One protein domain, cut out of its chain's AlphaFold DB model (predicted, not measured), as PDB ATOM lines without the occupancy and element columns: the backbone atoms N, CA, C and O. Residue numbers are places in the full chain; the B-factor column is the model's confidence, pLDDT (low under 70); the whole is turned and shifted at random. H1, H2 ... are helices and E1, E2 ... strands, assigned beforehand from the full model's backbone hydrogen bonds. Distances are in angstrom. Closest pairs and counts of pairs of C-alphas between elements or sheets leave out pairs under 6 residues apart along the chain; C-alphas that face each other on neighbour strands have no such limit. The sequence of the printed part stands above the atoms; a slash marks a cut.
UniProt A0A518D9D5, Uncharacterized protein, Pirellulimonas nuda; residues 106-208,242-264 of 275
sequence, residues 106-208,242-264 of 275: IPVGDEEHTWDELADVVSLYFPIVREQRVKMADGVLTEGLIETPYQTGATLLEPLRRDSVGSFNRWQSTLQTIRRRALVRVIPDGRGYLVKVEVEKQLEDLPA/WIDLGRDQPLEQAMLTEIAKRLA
ATOM      1  N   ILE A 106      33.769 -29.015  34.272       90.06
ATOM      2  CA  ILE A 106      33.955 -30.431  33.962       90.06
ATOM      3  C   ILE A 106      32.586 -31.116  34.106       90.06
ATOM      4  O   ILE A 106      31.905 -30.882  35.111       90.06
ATOM      5  N   PRO A 107      32.140 -31.915  33.116       87.12
ATOM      6  CA  PRO A 107      30.844 -32.591  33.173       87.12
ATOM      7  C   PRO A 107      30.777 -33.593  34.333       87.12
ATOM      8  O   PRO A 107      31.805 -34.053  34.824       87.12
ATOM      9  N   VAL A 108      29.560 -33.971  34.743       77.62
ATOM     10  CA  VAL A 108      29.353 -35.043  35.731       77.62
ATOM     11  C   VAL A 108      29.968 -36.351  35.216       77.62
ATOM     12  O   VAL A 108      29.431 -36.983  34.306       77.62
ATOM     13  N   GLY A 109      31.090 -36.745  35.812       78.25
ATOM     14  CA  GLY A 109      31.735 -38.044  35.645       78.25
ATOM     15  C   GLY A 109      31.894 -38.748  36.991       78.25
ATOM     16  O   GLY A 109      31.350 -38.301  38.002       78.25
ATOM     17  N   ASP A 110      32.656 -39.839  37.003       83.06
ATOM     18  CA  ASP A 110      33.081 -40.475  38.250       83.06
ATOM     19  C   ASP A 110      34.032 -39.537  39.017       83.06
ATOM     20  O   ASP A 110      34.992 -39.001  38.455       83.06
ATOM     21  N   GLU A 111      33.722 -39.301  40.290       85.19
ATOM     22  CA  GLU A 111      34.434 -38.390  41.191       85.19
ATOM     23  C   GLU A 111      35.864 -38.878  41.447       85.19
ATOM     24  O   GLU A 111      36.804 -38.086  41.368       85.19
ATOM     25  N   GLU A 112      36.039 -40.187  41.659       87.31
ATOM     26  CA  GLU A 112      37.342 -40.783  41.975       87.31
ATOM     27  C   GLU A 112      38.270 -40.729  40.752       87.31
ATOM     28  O   GLU A 112      39.399 -40.254  40.849       87.31
ATOM     29  N   HIS A 113      37.763 -41.093  39.566       88.62
ATOM     30  CA  HIS A 113      38.516 -40.981  38.312       88.62
ATOM     31  C   HIS A 113      38.871 -39.525  37.971       88.62
ATOM     32  O   HIS A 113      39.997 -39.244  37.558       88.62
ATOM     33  N   THR A 114      37.937 -38.588  38.183       89.81
ATOM     34  CA  THR A 114      38.189 -37.152  37.970       89.81
ATOM     35  C   THR A 114      39.280 -36.641  38.912       89.81
ATOM     36  O   THR A 114      40.121 -35.842  38.496       89.81
ATOM     37  N   TRP A 115      39.288 -37.101  40.167       92.75
ATOM     38  CA  TRP A 115      40.321 -36.740  41.131       92.75
ATOM     39  C   TRP A 115      41.683 -37.332  40.777       92.75
ATOM     40  O   TRP A 115      42.676 -36.606  40.796       92.75
ATOM     41  N   ASP A 116      41.740 -38.623  40.451       93.62
ATOM     42  CA  ASP A 116      43.004 -39.299  40.166       93.62
ATOM     43  C   ASP A 116      43.678 -38.706  38.921       93.62
ATOM     44  O   ASP A 116      44.855 -38.368  38.988       93.62
ATOM     45  N   GLU A 117      42.936 -38.439  37.839       93.56
ATOM     46  CA  GLU A 117      43.468 -37.742  36.654       93.56
ATOM     47  C   GLU A 117      43.928 -36.304  36.962       93.56
ATOM     48  O   GLU A 117      44.913 -35.819  36.395       93.56
ATOM     49  N   LEU A 118      43.243 -35.606  37.876       94.56
ATOM     50  CA  LEU A 118      43.634 -34.265  38.308       94.56
ATOM     51  C   LEU A 118      44.938 -34.290  39.118       94.56
ATOM     52  O   LEU A 118      45.841 -33.495  38.843       94.56
ATOM     53  N   ALA A 119      45.051 -35.202  40.087       95.94
ATOM     54  CA  ALA A 119      46.257 -35.400  40.886       95.94
ATOM     55  C   ALA A 119      47.438 -35.827  40.000       95.94
ATOM     56  O   ALA A 119      48.522 -35.247  40.097       95.94
ATOM     57  N   ASP A 120      47.208 -36.740  39.056       95.88
ATOM     58  CA  ASP A 120      48.174 -37.147  38.038       95.88
ATOM     59  C   ASP A 120      48.703 -35.948  37.242       95.88
ATOM     60  O   ASP A 120      49.920 -35.766  37.129       95.88
ATOM     61  N   VAL A 121      47.813 -35.099  36.704       95.94
ATOM     62  CA  VAL A 121      48.237 -33.918  35.940       95.94
ATOM     63  C   VAL A 121      48.999 -32.937  36.826       95.94
ATOM     64  O   VAL A 121      50.035 -32.446  36.384       95.94
ATOM     65  N   VAL A 122      48.572 -32.680  38.066       96.50
ATOM     66  CA  VAL A 122      49.329 -31.814  38.991       96.50
ATOM     67  C   VAL A 122      50.724 -32.386  39.266       96.50
ATOM     68  O   VAL A 122      51.705 -31.640  39.180       96.50
ATOM     69  N   SER A 123      50.835 -33.702  39.488       96.06
ATOM     70  CA  SER A 123      52.101 -34.390  39.786       96.06
ATOM     71  C   SER A 123      53.146 -34.289  38.660       96.06
ATOM     72  O   SER A 123      54.349 -34.288  38.930       96.06
ATOM     73  N   LEU A 124      52.710 -34.128  37.400       94.75
ATOM     74  CA  LEU A 124      53.596 -33.905  36.248       94.75
ATOM     75  C   LEU A 124      54.305 -32.540  36.261       94.75
ATOM     76  O   LEU A 124      55.308 -32.371  35.560       94.75
ATOM     77  N   TYR A 125      53.771 -31.565  36.999       95.12
ATOM     78  CA  TYR A 125      54.339 -30.220  37.115       95.12
ATOM     79  C   TYR A 125      55.015 -30.006  38.469       95.12
ATOM     80  O   TYR A 125      56.125 -29.480  38.504       95.12
ATOM     81  N   PHE A 126      54.368 -30.420  39.558       96.44
ATOM     82  CA  PHE A 126      54.787 -30.123  40.926       96.44
ATOM     83  C   PHE A 126      54.590 -31.342  41.839       96.44
ATOM     84  O   PHE A 126      53.580 -32.035  41.715       96.44
ATOM     85  N   PRO A 127      55.487 -31.594  42.811       95.75
ATOM     86  CA  PRO A 127      55.232 -32.588  43.845       95.75
ATOM     87  C   PRO A 127      54.039 -32.149  44.704       95.75
ATOM     88  O   PRO A 127      53.913 -30.976  45.056       95.75
ATOM     89  N   ILE A 128      53.173 -33.088  45.069       96.88
ATOM     90  CA  ILE A 128      51.998 -32.809  45.901       96.88
ATOM     91  C   ILE A 128      52.378 -32.964  47.380       96.88
ATOM     92  O   ILE A 128      53.102 -33.889  47.749       96.88
ATOM     93  N   VAL A 129      51.913 -32.040  48.229       96.81
ATOM     94  CA  VAL A 129      52.146 -32.070  49.688       96.81
ATOM     95  C   VAL A 129      50.859 -32.322  50.464       96.81
ATOM     96  O   VAL A 129      50.893 -32.995  51.495       96.81
ATOM     97  N   ARG A 130      49.724 -31.811  49.979       95.81
ATOM     98  CA  ARG A 130      48.416 -32.032  50.595       95.81
ATOM     99  C   ARG A 130      47.366 -32.307  49.531       95.81
ATOM    100  O   ARG A 130      47.219 -31.538  48.588       95.81
ATOM    101  N   GLU A 131      46.583 -33.352  49.769       95.25
ATOM    102  CA  GLU A 131      45.360 -33.659  49.035       95.25
ATOM    103  C   GLU A 131      44.175 -33.696  49.992       95.25
ATOM    104  O   GLU A 131      44.232 -34.283  51.075       95.25
ATOM    105  N   GLN A 132      43.077 -33.093  49.565       94.44
ATOM    106  CA  GLN A 132      41.774 -33.183  50.192       94.44
ATOM    107  C   GLN A 132      40.781 -33.505  49.080       94.44
ATOM    108  O   GLN A 132      40.363 -32.606  48.359       94.44
ATOM    109  N   ARG A 133      40.457 -34.794  48.919       92.25
ATOM    110  CA  ARG A 133      39.472 -35.268  47.933       92.25
ATOM    111  C   ARG A 133      38.105 -34.626  48.193       92.25
ATOM    112  O   ARG A 133      37.756 -34.376  49.352       92.25
ATOM    113  N   VAL A 134      37.341 -34.405  47.122       87.50
ATOM    114  CA  VAL A 134      35.885 -34.200  47.213       87.50
ATOM    115  C   VAL A 134      35.299 -35.408  47.960       87.50
ATOM    116  O   VAL A 134      35.854 -36.509  47.884       87.50
ATOM    117  N   LYS A 135      34.281 -35.175  48.798       85.56
ATOM    118  CA  LYS A 135      33.555 -36.220  49.531       85.56
ATOM    119  C   LYS A 135      32.118 -35.788  49.788       85.56
ATOM    120  O   LYS A 135      31.846 -34.628  50.093       85.56
ATOM    121  N   MET A 136      31.214 -36.760  49.785       80.75
ATOM    122  CA  MET A 136      29.887 -36.634  50.388       80.75
ATOM    123  C   MET A 136      30.002 -36.784  51.913       80.75
ATOM    124  O   MET A 136      30.138 -37.901  52.414       80.75
ATOM    125  N   ALA A 137      29.937 -35.677  52.654       77.75
ATOM    126  CA  ALA A 137      29.909 -35.672  54.119       77.75
ATOM    127  C   ALA A 137      28.594 -35.050  54.609       77.75
ATOM    128  O   ALA A 137      28.242 -33.944  54.208       77.75
ATOM    129  N   ASP A 138      27.839 -35.775  55.439       79.69
ATOM    130  CA  ASP A 138      26.562 -35.327  56.026       79.69
ATOM    131  C   ASP A 138      25.528 -34.777  55.014       79.69
ATOM    132  O   ASP A 138      24.702 -33.921  55.329       79.69
ATOM    133  N   GLY A 139      25.556 -35.287  53.776       77.38
ATOM    134  CA  GLY A 139      24.675 -34.857  52.682       77.38
ATOM    135  C   GLY A 139      25.129 -33.592  51.941       77.38
ATOM    136  O   GLY A 139      24.404 -33.112  51.071       77.38
ATOM    137  N   VAL A 140      26.318 -33.066  52.250       81.69
ATOM    138  CA  VAL A 140      26.947 -31.931  51.565       81.69
ATOM    139  C   VAL A 140      28.197 -32.413  50.823       81.69
ATOM    140  O   VAL A 140      29.028 -33.133  51.377       81.69
ATOM    141  N   LEU A 141      28.349 -31.997  49.562       81.75
ATOM    142  CA  LEU A 141      29.598 -32.171  48.819       81.75
ATOM    143  C   LEU A 141      30.652 -31.202  49.364       81.75
ATOM    144  O   LEU A 141      30.496 -29.984  49.248       81.75
ATOM    145  N   THR A 142      31.729 -31.727  49.947       87.25
ATOM    146  CA  THR A 142      32.873 -30.906  50.360       87.25
ATOM    147  C   THR A 142      33.732 -30.549  49.158       87.25
ATOM    148  O   THR A 142      33.966 -31.384  48.291       87.25
ATOM    149  N   GLU A 143      34.271 -29.334  49.129       91.06
ATOM    150  CA  GLU A 143      35.245 -28.959  48.107       91.06
ATOM    151  C   GLU A 143      36.525 -29.796  48.173       91.06
ATOM    152  O   GLU A 143      36.979 -30.202  49.248       91.06
ATOM    153  N   GLY A 144      37.109 -30.018  46.999       93.69
ATOM    154  CA  GLY A 144      38.404 -30.655  46.854       93.69
ATOM    155  C   GLY A 144      39.532 -29.626  46.774       93.69
ATOM    156  O   GLY A 144      39.355 -28.555  46.188       93.69
ATOM    157  N   LEU A 145      40.697 -29.943  47.334       95.75
ATOM    158  CA  LEU A 145      41.876 -29.072  47.339       95.75
ATOM    159  C   LEU A 145      43.171 -29.883  47.189       95.75
ATOM    160  O   LEU A 145      43.399 -30.836  47.933       95.75
ATOM    161  N   ILE A 146      44.032 -29.473  46.259       97.06
ATOM    162  CA  ILE A 146      45.401 -29.977  46.097       97.06
ATOM    163  C   ILE A 146      46.361 -28.807  46.318       97.06
ATOM    164  O   ILE A 146      46.276 -27.786  45.628       97.06
ATOM    165  N   GLU A 147      47.283 -28.963  47.269       97.38
ATOM    166  CA  GLU A 147      48.336 -27.989  47.560       97.38
ATOM    167  C   GLU A 147      49.721 -28.582  47.282       97.38
ATOM    168  O   GLU A 147      50.054 -29.710  47.672       97.38
ATOM    169  N   THR A 148      50.555 -27.773  46.639       97.69
ATOM    170  CA  THR A 148      51.950 -28.091  46.313       97.69
ATOM    171  C   THR A 148      52.895 -27.210  47.148       97.69
ATOM    172  O   THR A 148      52.489 -26.141  47.622       97.69
ATOM    173  N   PRO A 149      54.152 -27.622  47.388       97.31
ATOM    174  CA  PRO A 149      55.138 -26.765  48.026       97.31
ATOM    175  C   PRO A 149      55.638 -25.716  47.026       97.31
ATOM    176  O   PRO A 149      55.509 -25.873  45.814       97.31
ATOM    177  N   TYR A 150      56.289 -24.669  47.529       95.56
ATOM    178  CA  TYR A 150      57.046 -23.787  46.650       95.56
ATOM    179  C   TYR A 150      58.242 -24.532  46.042       95.56
ATOM    180  O   TYR A 150      59.117 -25.002  46.771       95.56
ATOM    181  N   GLN A 151      58.308 -24.583  44.713       95.12
ATOM    182  CA  GLN A 151      59.392 -25.205  43.952       95.12
ATOM    183  C   GLN A 151      60.104 -24.162  43.083       95.12
ATOM    184  O   GLN A 151      59.454 -23.380  42.390       95.12
ATOM    185  N   THR A 152      61.441 -24.147  43.100       94.38
ATOM    186  CA  THR A 152      62.257 -23.286  42.223       94.38
ATOM    187  C   THR A 152      62.009 -23.635  40.761       94.38
ATOM    188  O   THR A 152      62.152 -24.797  40.401       94.38
ATOM    189  N   GLY A 153      61.666 -22.654  39.927       91.12
ATOM    190  CA  GLY A 153      61.288 -22.834  38.525       91.12
ATOM    191  C   GLY A 153      62.390 -23.423  37.644       91.12
ATOM    192  O   GLY A 153      63.569 -23.139  37.850       91.12
ATOM    193  N   ALA A 154      62.005 -24.205  36.635       92.25
ATOM    194  CA  ALA A 154      62.939 -24.736  35.647       92.25
ATOM    195  C   ALA A 154      63.674 -23.637  34.860       92.25
ATOM    196  O   ALA A 154      63.079 -22.705  34.306       92.25
ATOM    197  N   THR A 155      64.986 -23.809  34.757       91.88
ATOM    198  CA  THR A 155      65.892 -22.964  33.974       91.88
ATOM    199  C   THR A 155      65.848 -23.307  32.477       91.88
ATOM    200  O   THR A 155      65.156 -24.229  32.024       91.88
ATOM    201  N   LEU A 156      66.625 -22.570  31.677       89.44
ATOM    202  CA  LEU A 156      66.865 -22.897  30.271       89.44
ATOM    203  C   LEU A 156      67.587 -24.248  30.112       89.44
ATOM    204  O   LEU A 156      67.368 -24.934  29.124       89.44
ATOM    205  N   LEU A 157      68.409 -24.670  31.080       87.06
ATOM    206  CA  LEU A 157      69.188 -25.914  30.994       87.06
ATOM    207  C   LEU A 157      68.421 -27.163  31.468       87.06
ATOM    208  O   LEU A 157      68.972 -28.260  31.469       87.06
ATOM    209  N   GLU A 158      67.139 -27.022  31.822       88.75
ATOM    210  CA  GLU A 158      66.288 -28.104  32.332       88.75
ATOM    211  C   GLU A 158      65.078 -28.373  31.403       88.75
ATOM    212  O   GLU A 158      63.928 -28.126  31.784       88.75
ATOM    213  N   PRO A 159      65.291 -28.890  30.172       83.94
ATOM    214  CA  PRO A 159      64.230 -29.095  29.173       83.94
ATOM    215  C   PRO A 159      63.077 -29.982  29.646       83.94
ATOM    216  O   PRO A 159      61.931 -29.769  29.264       83.94
ATOM    217  N   LEU A 160      63.396 -31.001  30.446       86.56
ATOM    218  CA  LEU A 160      62.479 -32.080  30.819       86.56
ATOM    219  C   LEU A 160      61.466 -31.662  31.894       86.56
ATOM    220  O   LEU A 160      60.399 -32.261  32.006       86.56
ATOM    221  N   ARG A 161      61.799 -30.634  32.679       90.06
ATOM    222  CA  ARG A 161      60.957 -30.110  33.754       90.06
ATOM    223  C   ARG A 161      59.824 -29.258  33.177       90.06
ATOM    224  O   ARG A 161      60.087 -28.415  32.322       90.06
ATOM    225  N   ARG A 162      58.576 -29.457  33.615       90.31
ATOM    226  CA  ARG A 162      57.379 -28.821  33.014       90.31
ATOM    227  C   ARG A 162      56.845 -27.599  33.770       90.31
ATOM    228  O   ARG A 162      56.039 -26.859  33.214       90.31
ATOM    229  N   ASP A 163      57.353 -27.321  34.966       90.12
ATOM    230  CA  ASP A 163      56.982 -26.218  35.875       90.12
ATOM    231  C   ASP A 163      57.348 -24.797  35.386       90.12
ATOM    232  O   ASP A 163      57.301 -23.826  36.142       90.12
ATOM    233  N   SER A 164      57.742 -24.635  34.121       90.44
ATOM    234  CA  SER A 164      57.937 -23.327  33.483       90.44
ATOM    235  C   SER A 164      57.624 -23.385  31.988       90.44
ATOM    236  O   SER A 164      58.284 -24.087  31.211       90.44
ATOM    237  N   VAL A 165      56.611 -22.609  31.593       90.06
ATOM    238  CA  VAL A 165      56.067 -22.527  30.231       90.06
ATOM    239  C   VAL A 165      56.560 -21.256  29.537       90.06
ATOM    240  O   VAL A 165      56.442 -20.158  30.080       90.06
ATOM    241  N   GLY A 166      57.084 -21.420  28.317       87.44
ATOM    242  CA  GLY A 166      57.634 -20.349  27.481       87.44
ATOM    243  C   GLY A 166      59.102 -20.011  27.777       87.44
ATOM    244  O   GLY A 166      59.574 -20.138  28.910       87.44
ATOM    245  N   SER A 167      59.827 -19.562  26.749       87.50
ATOM    246  CA  SER A 167      61.248 -19.205  26.848       87.50
ATOM    247  C   SER A 167      61.504 -18.101  27.875       87.50
ATOM    248  O   SER A 167      62.392 -18.250  28.710       87.50
ATOM    249  N   PHE A 168      60.706 -17.026  27.891       90.19
ATOM    250  CA  PHE A 168      60.876 -15.914  28.836       90.19
ATOM    251  C   PHE A 168      60.841 -16.363  30.303       90.19
ATOM    252  O   PHE A 168      61.712 -15.978  31.073       90.19
ATOM    253  N   ASN A 169      59.896 -17.228  30.692       90.88
ATOM    254  CA  ASN A 169      59.811 -17.740  32.065       90.88
ATOM    255  C   ASN A 169      61.059 -18.549  32.468       90.88
ATOM    256  O   ASN A 169      61.465 -18.502  33.631       90.88
ATOM    257  N   ARG A 170      61.683 -19.263  31.520       91.75
ATOM    258  CA  ARG A 170      62.923 -20.030  31.739       91.75
ATOM    259  C   ARG A 170      64.155 -19.143  31.776       91.75
ATOM    260  O   ARG A 170      64.979 -19.308  32.668       91.75
ATOM    261  N   TRP A 171      64.255 -18.169  30.872       92.19
ATOM    262  CA  TRP A 171      65.282 -17.126  30.919       92.19
ATOM    263  C   TRP A 171      65.234 -16.370  32.248       92.19
ATOM    264  O   TRP A 171      66.255 -16.256  32.919       92.19
ATOM    265  N   GLN A 172      64.043 -15.948  32.681       91.75
ATOM    266  CA  GLN A 172      63.858 -15.269  33.960       91.75
ATOM    267  C   GLN A 172      64.291 -16.161  35.136       91.75
ATOM    268  O   GLN A 172      65.072 -15.705  35.958       91.75
ATOM    269  N   SER A 173      63.880 -17.439  35.157       92.19
ATOM    270  CA  SER A 173      64.276 -18.405  36.203       92.19
ATOM    271  C   SER A 173      65.768 -18.797  36.148       92.19
ATOM    272  O   SER A 173      66.283 -19.373  37.098       92.19
ATOM    273  N   THR A 174      66.467 -18.506  35.042       92.75
ATOM    274  CA  THR A 174      67.922 -18.724  34.883       92.75
ATOM    275  C   THR A 174      68.734 -17.523  35.370       92.75
ATOM    276  O   THR A 174      69.830 -17.696  35.893       92.75
ATOM    277  N   LEU A 175      68.214 -16.304  35.183       92.31
ATOM    278  CA  LEU A 175      68.882 -15.057  35.572       92.31
ATOM    279  C   LEU A 175      68.562 -14.625  37.010       92.31
ATOM    280  O   LEU A 175      69.356 -13.912  37.617       92.31
ATOM    281  N   GLN A 176      67.418 -15.047  37.552       90.94
ATOM    282  CA  GLN A 176      67.003 -14.768  38.920       90.94
ATOM    283  C   GLN A 176      66.225 -15.954  39.487       90.94
ATOM    284  O   GLN A 176      65.381 -16.539  38.805       90.94
ATOM    285  N   THR A 177      66.474 -16.300  40.751       92.50
ATOM    286  CA  THR A 177      65.736 -17.373  41.416       92.50
ATOM    287  C   THR A 177      64.251 -17.020  41.479       92.50
ATOM    288  O   THR A 177      63.843 -15.998  42.035       92.50
ATOM    289  N   ILE A 178      63.428 -17.892  40.909       94.69
ATOM    290  CA  ILE A 178      61.968 -17.814  40.949       94.69
ATOM    291  C   ILE A 178      61.463 -19.116  41.531       94.69
ATOM    292  O   ILE A 178      61.944 -20.180  41.148       94.69
ATOM    293  N   ARG A 179      60.459 -19.051  42.402       95.44
ATOM    294  CA  ARG A 179      59.722 -20.227  42.868       95.44
ATOM    295  C   ARG A 179      58.239 -20.102  42.551       95.44
ATOM    296  O   ARG A 179      57.713 -18.997  42.430       95.44
ATOM    297  N   ARG A 180      57.573 -21.239  42.389       96.62
ATOM    298  CA  ARG A 180      56.145 -21.328  42.076       96.62
ATOM    299  C   ARG A 180      55.446 -22.291  43.018       96.62
ATOM    300  O   ARG A 180      56.074 -23.239  43.486       96.62
ATOM    301  N   ARG A 181      54.161 -22.050  43.260       96.44
ATOM    302  CA  ARG A 181      53.254 -22.946  43.983       96.44
ATOM    303  C   ARG A 181      51.934 -23.027  43.229       96.44
ATOM    304  O   ARG A 181      51.351 -21.993  42.922       96.44
ATOM    305  N   ALA A 182      51.460 -24.238  42.965       97.31
ATOM    306  CA  ALA A 182      50.115 -24.493  42.468       97.31
ATOM    307  C   ALA A 182      49.140 -24.780  43.624       97.31
ATOM    308  O   ALA A 182      49.437 -25.575  44.525       97.31
ATOM    309  N   LEU A 183      47.968 -24.156  43.552       97.06
ATOM    310  CA  LEU A 183      46.780 -24.437  44.347       97.06
ATOM    311  C   LEU A 183      45.665 -24.824  43.373       97.06
ATOM    312  O   LEU A 183      45.299 -24.036  42.496       97.06
ATOM    313  N   VAL A 184      45.135 -26.038  43.502       97.06
ATOM    314  CA  VAL A 184      44.048 -26.529  42.644       97.06
ATOM    315  C   VAL A 184      42.833 -26.829  43.504       97.06
ATOM    316  O   VAL A 184      42.922 -27.608  44.449       97.06
ATOM    317  N   ARG A 185      41.698 -26.205  43.186       95.94
ATOM    318  CA  ARG A 185      40.446 -26.328  43.943       95.94
ATOM    319  C   ARG A 185      39.349 -26.886  43.047       95.94
ATOM    320  O   ARG A 185      39.111 -26.358  41.961       95.94
ATOM    321  N   VAL A 186      38.675 -27.926  43.521       94.50
ATOM    322  CA  VAL A 186      37.549 -28.588  42.855       94.50
ATOM    323  C   VAL A 186      36.277 -28.180  43.585       94.50
ATOM    324  O   VAL A 186      36.050 -28.586  44.725       94.50
ATOM    325  N   ILE A 187      35.466 -27.337  42.953       93.31
ATOM    326  CA  ILE A 187      34.213 -26.847  43.530       93.31
ATOM    327  C   ILE A 187      33.064 -27.680  42.940       93.31
ATOM    328  O   ILE A 187      32.899 -27.672  41.719       93.31
ATOM    329  N   PRO A 188      32.274 -28.399  43.755       91.19
ATOM    330  CA  PRO A 188      31.087 -29.100  43.277       91.19
ATOM    331  C   PRO A 188      30.026 -28.097  42.799       91.19
ATOM    332  O   PRO A 188      29.704 -27.140  43.504       91.19
ATOM    333  N   ASP A 189      29.471 -28.328  41.610       89.12
ATOM    334  CA  ASP A 189      28.354 -27.571  41.039       89.12
ATOM    335  C   ASP A 189      27.205 -28.523  40.666       89.12
ATOM    336  O   ASP A 189      27.405 -29.714  40.428       89.12
ATOM    337  N   GLY A 190      25.980 -28.006  40.547       83.56
ATOM    338  CA  GLY A 190      24.797 -28.808  40.207       83.56
ATOM    339  C   GLY A 190      24.850 -29.497  38.831       83.56
ATOM    340  O   GLY A 190      23.939 -30.255  38.498       83.56
ATOM    341  N   ARG A 191      25.882 -29.227  38.020       81.31
ATOM    342  CA  ARG A 191      26.123 -29.819  36.692       81.31
ATOM    343  C   ARG A 191      27.469 -30.548  36.562       81.31
ATOM    344  O   ARG A 191      27.815 -30.938  35.446       81.31
ATOM    345  N   GLY A 192      28.214 -30.735  37.654       88.38
ATOM    346  CA  GLY A 192      29.528 -31.386  37.646       88.38
ATOM    347  C   GLY A 192      30.507 -30.705  38.595       88.38
ATOM    348  O   GLY A 192      30.175 -30.434  39.747       88.38
ATOM    349  N   TYR A 193      31.711 -30.410  38.109       91.06
ATOM    350  CA  TYR A 193      32.770 -29.803  38.916       91.06
ATOM    351  C   TYR A 193      33.351 -28.566  38.231       91.06
ATOM    352  O   TYR A 193      33.564 -28.553  37.021       91.06
ATOM    353  N   LEU A 194      33.645 -27.526  39.007       93.81
ATOM    354  CA  LEU A 194      34.395 -26.351  38.569       93.81
ATOM    355  C   LEU A 194      35.823 -26.461  39.109       93.81
ATOM    356  O   LEU A 194      36.049 -26.311  40.313       93.81
ATOM    357  N   VAL A 195      36.793 -26.712  38.231       94.88
ATOM    358  CA  VAL A 195      38.210 -26.814  38.609       94.88
ATOM    359  C   VAL A 195      38.897 -25.469  38.424       94.88
ATOM    360  O   VAL A 195      39.015 -24.951  37.314       94.88
ATOM    361  N   LYS A 196      39.363 -24.897  39.532       96.12
ATOM    362  CA  LYS A 196      40.152 -23.667  39.571       96.12
ATOM    363  C   LYS A 196      41.622 -24.032  39.761       96.12
ATOM    364  O   LYS A 196      41.953 -24.721  40.722       96.12
ATOM    365  N   VAL A 197      42.493 -23.550  38.879       96.69
ATOM    366  CA  VAL A 197      43.953 -23.710  38.994       96.69
ATOM    367  C   VAL A 197      44.562 -22.335  39.219       96.69
ATOM    368  O   VAL A 197      44.379 -21.444  38.392       96.69
ATOM    369  N   GLU A 198      45.275 -22.143  40.322       96.88
ATOM    370  CA  GLU A 198      45.999 -20.904  40.609       96.88
ATOM    371  C   GLU A 198      47.474 -21.226  40.830       96.88
ATOM    372  O   GLU A 198      47.807 -22.067  41.665       96.88
ATOM    373  N   VAL A 199      48.362 -20.582  40.070       97.00
ATOM    374  CA  VAL A 199      49.810 -20.749  40.232       97.00
ATOM    375  C   VAL A 199      50.419 -19.434  40.676       97.00
ATOM    376  O   VAL A 199      50.570 -18.507  39.883       97.00
ATOM    377  N   GLU A 200      50.799 -19.362  41.943       96.81
ATOM    378  CA  GLU A 200      51.508 -18.225  42.518       96.81
ATOM    379  C   GLU A 200      52.982 -18.271  42.112       96.81
ATOM    380  O   GLU A 200      53.636 -19.316  42.204       96.81
ATOM    381  N   LYS A 201      53.517 -17.130  41.679       95.44
ATOM    382  CA  LYS A 201      54.914 -16.953  41.278       95.44
ATOM    383  C   LYS A 201      55.590 -15.963  42.221       95.44
ATOM    384  O   LYS A 201      55.109 -14.848  42.400       95.44
ATOM    385  N   GLN A 202      56.730 -16.355  42.776       96.19
ATOM    386  CA  GLN A 202      57.532 -15.543  43.688       96.19
ATOM    387  C   GLN A 202      58.960 -15.385  43.174       96.19
ATOM    388  O   GLN A 202      59.545 -16.318  42.621       96.19
ATOM    389  N   LEU A 203      59.513 -14.198  43.387       94.38
ATOM    390  CA  LEU A 203      60.862 -13.796  43.015       94.38
ATOM    391  C   LEU A 203      61.737 -13.717  44.265       94.38
ATOM    392  O   LEU A 203      61.286 -13.199  45.286       94.38
ATOM    393  N   GLU A 204      62.970 -14.207  44.199       92.38
ATOM    394  CA  GLU A 204      63.915 -14.043  45.303       92.38
ATOM    395  C   GLU A 204      64.466 -12.606  45.330       92.38
ATOM    396  O   GLU A 204      64.968 -12.106  44.314       92.38
ATOM    397  N   ASP A 205      64.371 -11.946  46.488       89.62
ATOM    398  CA  ASP A 205      64.860 -10.580  46.707       89.62
ATOM    399  C   ASP A 205      66.315 -10.600  47.195       89.62
ATOM    400  O   ASP A 205      66.597 -10.560  48.395       89.62
ATOM    401  N   LEU A 206      67.265 -10.727  46.264       82.81
ATOM    402  CA  LEU A 206      68.682 -10.714  46.622       82.81
ATOM    403  C   LEU A 206      69.114  -9.301  47.049       82.81
ATOM    404  O   LEU A 206      69.052  -8.378  46.230       82.81
ATOM    405  N   PRO A 207      69.658  -9.122  48.269       75.31
ATOM    406  CA  PRO A 207      70.286  -7.862  48.634       75.31
ATOM    407  C   PRO A 207      71.475  -7.593  47.706       75.31
ATOM    408  O   PRO A 207      72.212  -8.511  47.328       75.31
ATOM    409  N   ALA A 208      71.694  -6.321  47.367       71.94
ATOM    410  CA  ALA A 208      72.852  -5.918  46.578       71.94
ATOM    411  C   ALA A 208      74.147  -6.459  47.225       71.94
ATOM    412  O   ALA A 208      74.302  -6.345  48.447       71.94
ATOM    413  N   TRP A 242      60.919 -12.961  49.784       93.56
ATOM    414  CA  TRP A 242      60.364 -13.358  48.499       93.56
ATOM    415  C   TRP A 242      59.289 -12.349  48.116       93.56
ATOM    416  O   TRP A 242      58.440 -12.014  48.941       93.56
ATOM    417  N   ILE A 243      59.343 -11.865  46.880       94.38
ATOM    418  CA  ILE A 243      58.406 -10.881  46.336       94.38
ATOM    419  C   ILE A 243      57.368 -11.625  45.499       94.38
ATOM    420  O   ILE A 243      57.720 -12.334  44.554       94.38
ATOM    421  N   ASP A 244      56.088 -11.451  45.817       95.69
ATOM    422  CA  ASP A 244      54.992 -11.982  45.009       95.69
ATOM    423  C   ASP A 244      54.917 -11.267  43.650       95.69
ATOM    424  O   ASP A 244      54.709 -10.058  43.571       95.69
ATOM    425  N   LEU A 245      55.048 -12.032  42.562       93.62
ATOM    426  CA  LEU A 245      54.828 -11.568  41.184       93.62
ATOM    427  C   LEU A 245      53.385 -11.805  40.704       93.62
ATOM    428  O   LEU A 245      53.059 -11.500  39.556       93.62
ATOM    429  N   GLY A 246      52.523 -12.368  41.553       94.50
ATOM    430  CA  GLY A 246      51.148 -12.727  41.211       94.50
ATOM    431  C   GLY A 246      51.033 -14.085  40.511       94.50
ATOM    432  O   GLY A 246      51.785 -15.015  40.804       94.50
ATOM    433  N   ARG A 247      50.043 -14.218  39.619       93.88
ATOM    434  CA  ARG A 247      49.637 -15.497  39.009       93.88
ATOM    435  C   ARG A 247      50.334 -15.783  37.671       93.88
ATOM    436  O   ARG A 247      50.262 -14.965  36.754       93.88
ATOM    437  N   ASP A 248      50.937 -16.964  37.512       93.69
ATOM    438  CA  ASP A 248      51.582 -17.416  36.261       93.69
ATOM    439  C   ASP A 248      50.535 -17.975  35.274       93.69
ATOM    440  O   ASP A 248      50.408 -19.184  35.072       93.69
ATOM    441  N   GLN A 249      49.760 -17.068  34.662       92.50
ATOM    442  CA  GLN A 249      48.695 -17.398  33.699       92.50
ATOM    443  C   GLN A 249      49.124 -18.392  32.591       92.50
ATOM    444  O   GLN A 249      48.363 -19.324  32.328       92.50
ATOM    445  N   PRO A 250      50.314 -18.282  31.957       91.56
ATOM    446  CA  PRO A 250      50.782 -19.275  30.985       91.56
ATOM    447  C   PRO A 250      50.868 -20.707  31.529       91.56
ATOM    448  O   PRO A 250      50.567 -21.653  30.800       91.56
ATOM    449  N   LEU A 251      51.276 -20.883  32.791       93.38
ATOM    450  CA  LEU A 251      51.385 -22.208  33.402       93.38
ATOM    451  C   LEU A 251      50.019 -22.740  33.852       93.38
ATOM    452  O   LEU A 251      49.719 -23.903  33.598       93.38
ATOM    453  N   GLU A 252      49.161 -21.884  34.421       95.00
ATOM    454  CA  GLU A 252      47.764 -22.235  34.719       95.00
ATOM    455  C   GLU A 252      47.033 -22.731  33.466       95.00
ATOM    456  O   GLU A 252      46.398 -23.783  33.492       95.00
ATOM    457  N   GLN A 253      47.169 -22.016  32.347       93.94
ATOM    458  CA  GLN A 253      46.533 -22.384  31.080       93.94
ATOM    459  C   GLN A 253      47.105 -23.674  30.482       93.94
ATOM    460  O   GLN A 253      46.352 -24.469  29.917       93.94
ATOM    461  N   ALA A 254      48.406 -23.938  30.643       92.62
ATOM    462  CA  ALA A 254      48.995 -25.217  30.248       92.62
ATOM    463  C   ALA A 254      48.440 -26.384  31.083       92.62
ATOM    464  O   ALA A 254      48.039 -27.396  30.511       92.62
ATOM    465  N   MET A 255      48.348 -26.225  32.409       94.38
ATOM    466  CA  MET A 255      47.755 -27.233  33.298       94.38
ATOM    467  C   MET A 255      46.275 -27.475  32.973       94.38
ATOM    468  O   MET A 255      45.880 -28.621  32.777       94.38
ATOM    469  N   LEU A 256      45.469 -26.414  32.828       94.69
ATOM    470  CA  LEU A 256      44.054 -26.512  32.441       94.69
ATOM    471  C   LEU A 256      43.866 -27.194  31.081       94.69
ATOM    472  O   LEU A 256      42.946 -27.992  30.918       94.69
ATOM    473  N   THR A 257      44.754 -26.925  30.120       93.44
ATOM    474  CA  THR A 257      44.733 -27.572  28.800       93.44
ATOM    475  C   THR A 257      44.994 -29.078  28.901       93.44
ATOM    476  O   THR A 257      44.320 -29.851  28.225       93.44
ATOM    477  N   GLU A 258      45.937 -29.520  29.738       93.38
ATOM    478  CA  GLU A 258      46.185 -30.955  29.950       93.38
ATOM    479  C   GLU A 258      45.051 -31.635  30.737       93.38
ATOM    480  O   GLU A 258      44.604 -32.706  30.329       93.38
ATOM    481  N   ILE A 259      44.513 -30.992  31.782       93.31
ATOM    482  CA  ILE A 259      43.327 -31.470  32.523       93.31
ATOM    483  C   ILE A 259      42.154 -31.684  31.554       93.31
ATOM    484  O   ILE A 259      41.563 -32.763  31.514       93.31
ATOM    485  N   ALA A 260      41.855 -30.687  30.715       92.31
ATOM    486  CA  ALA A 260      40.769 -30.763  29.744       92.31
ATOM    487  C   ALA A 260      40.992 -31.832  28.662       92.31
ATOM    488  O   ALA A 260      40.023 -32.433  28.211       92.31
ATOM    489  N   LYS A 261      42.241 -32.096  28.249       92.12
ATOM    490  CA  LYS A 261      42.559 -33.187  27.309       92.12
ATOM    491  C   LYS A 261      42.323 -34.567  27.912       92.12
ATOM    492  O   LYS A 261      41.837 -35.439  27.198       92.12
ATOM    493  N   ARG A 262      42.691 -34.774  29.182       90.19
ATOM    494  CA  ARG A 262      42.528 -36.068  29.863       90.19
ATOM    495  C   ARG A 262      41.068 -36.371  30.192       90.19
ATOM    496  O   ARG A 262      40.615 -37.486  29.975       90.19
ATOM    497  N   LEU A 263      40.337 -35.361  30.661       88.62
ATOM    498  CA  LEU A 263      38.933 -35.476  31.067       88.62
ATOM    499  C   LEU A 263      37.941 -35.219  29.919       88.62
ATOM    500  O   LEU A 263      36.727 -35.255  30.127       88.62
ATOM    501  N   ALA A 264      38.429 -34.965  28.702       82.44
ATOM    502  CA  ALA A 264      37.583 -34.960  27.519       82.44
ATOM    503  C   ALA A 264      36.966 -36.359  27.343       82.44
ATOM    504  O   ALA A 264      37.705 -37.348  27.337       82.44
TER     505      ALA A 264
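AT A GLANCE: This is residues 106 to 208 and 242 to 264 of the 275 residues of an uncharacterized protein of Pirellulimonas nuda (UniProt A0A518D9D5). A long, narrow, twisted sheet is built round the long hairpin E5 and E6, with helices H1 and H3 over one face and the other face bare. The short hairpin E2 and E3 extends the sheet at the end where E5 turns into E6, while H2 and the unnamed stretch 148 to 166 lie toward the other end. The printed part has 126 residues with three named helices and seven named strands, in the order H1 E1 E2 E3 E4 H2 E5 E6 E7 H3; the class is mixed, helices and strands. The larger sheet has the order E1 - E4 - E5 - E6 - E7, all antiparallel. The whole is compact, with a radius of gyration of the C-alphas of 16.0 A, and its outline is a rod of 56 by 28 by 19 A.

HOW THE PARTS SIT: Begin with the hairpin of E5, residues 178 to 189, and E6, residues 192 to 204: they are antiparallel at 165 degrees, and N 183 and O 198 are 2.8 A apart, within hydrogen-bond range. Beside E5 look for E4, residues 144 to 147, antiparallel to it at 175 degrees, with N 146 and O 184 within hydrogen-bond range at 2.8 A. Next comes the edge strand E1, residues 130 to 132, antiparallel to E4 at 177 degrees, with N 132 and O 145 at 2.8 A. Beside E6 is the other edge strand, E7, residues 242 to 247, antiparallel to it at 146 degrees, with N 203 and O 243 at 2.8 A. E1 runs on at 57 degrees, across a break of 2 residues, into E2, residues 135 to 137. E3, residues 140 to 142, forms a hairpin with E2, with N 140 and O 137 at 2.9 A, and runs on into E4 at 13 degrees. Now look at H1, residues 111 to 123, and H3, residues 249 to 262, on the same face of the larger sheet: two layers, helices on one face of a sheet. H1 is over E4 and E5 at a height over the sheet of 9.2 A, along the strands at 14 degrees to E4 on the local plane. H3 is over E6 at a height of 9.6 A, only just along the strands, at 27 degrees to E6 on the local plane; the closest C-alphas of the two are those of Val 197 and Glu 252, 5.9 A apart. H1, with residues 117 to 122 alone, touches H3 at a steep tilt of 44 degrees, opposite ways; their closest C-alphas are those of Leu 118 and Ile 259, 6.4 A apart. H2, residues 167 to 175, only grazes the sheet with residues 169 to 173 and is apart from H1 and H3. In H1, H2 and H3 every O i to N i+4 pair is within hydrogen-bond range.

IN THESE COORDINATES: Find C-alpha 111 at (34.434, -38.390, 41.191); from there H1 runs 18.2 A to C-alpha 123. E5 covers 35.0 A from C-alpha 178 at (61.968, -17.814, 40.949), and E6 covers 39.3 A. E7 covers 14.5 A, H2 12.3 A and E4 10.3 A; E1, E2 and E3 have three residues each. H3 runs 20.0 A and ends at C-alpha 262 at (42.528, -36.068, 29.863).

THE WHOLE: The two C-alphas farthest apart are those of Gly 139 and Ala 208, at 56.5 A. Residues 209 to 241 are not printed, and C-alphas 208 and 242 are 14.7 A apart across the cut. The link from E4 to H2, 19 residues, is long; within it residues 151 to 152 pair with residues 179 to 180 of E5, antiparallel. The mean pLDDT of the printed part is 91.4, and no printed residue is under 70.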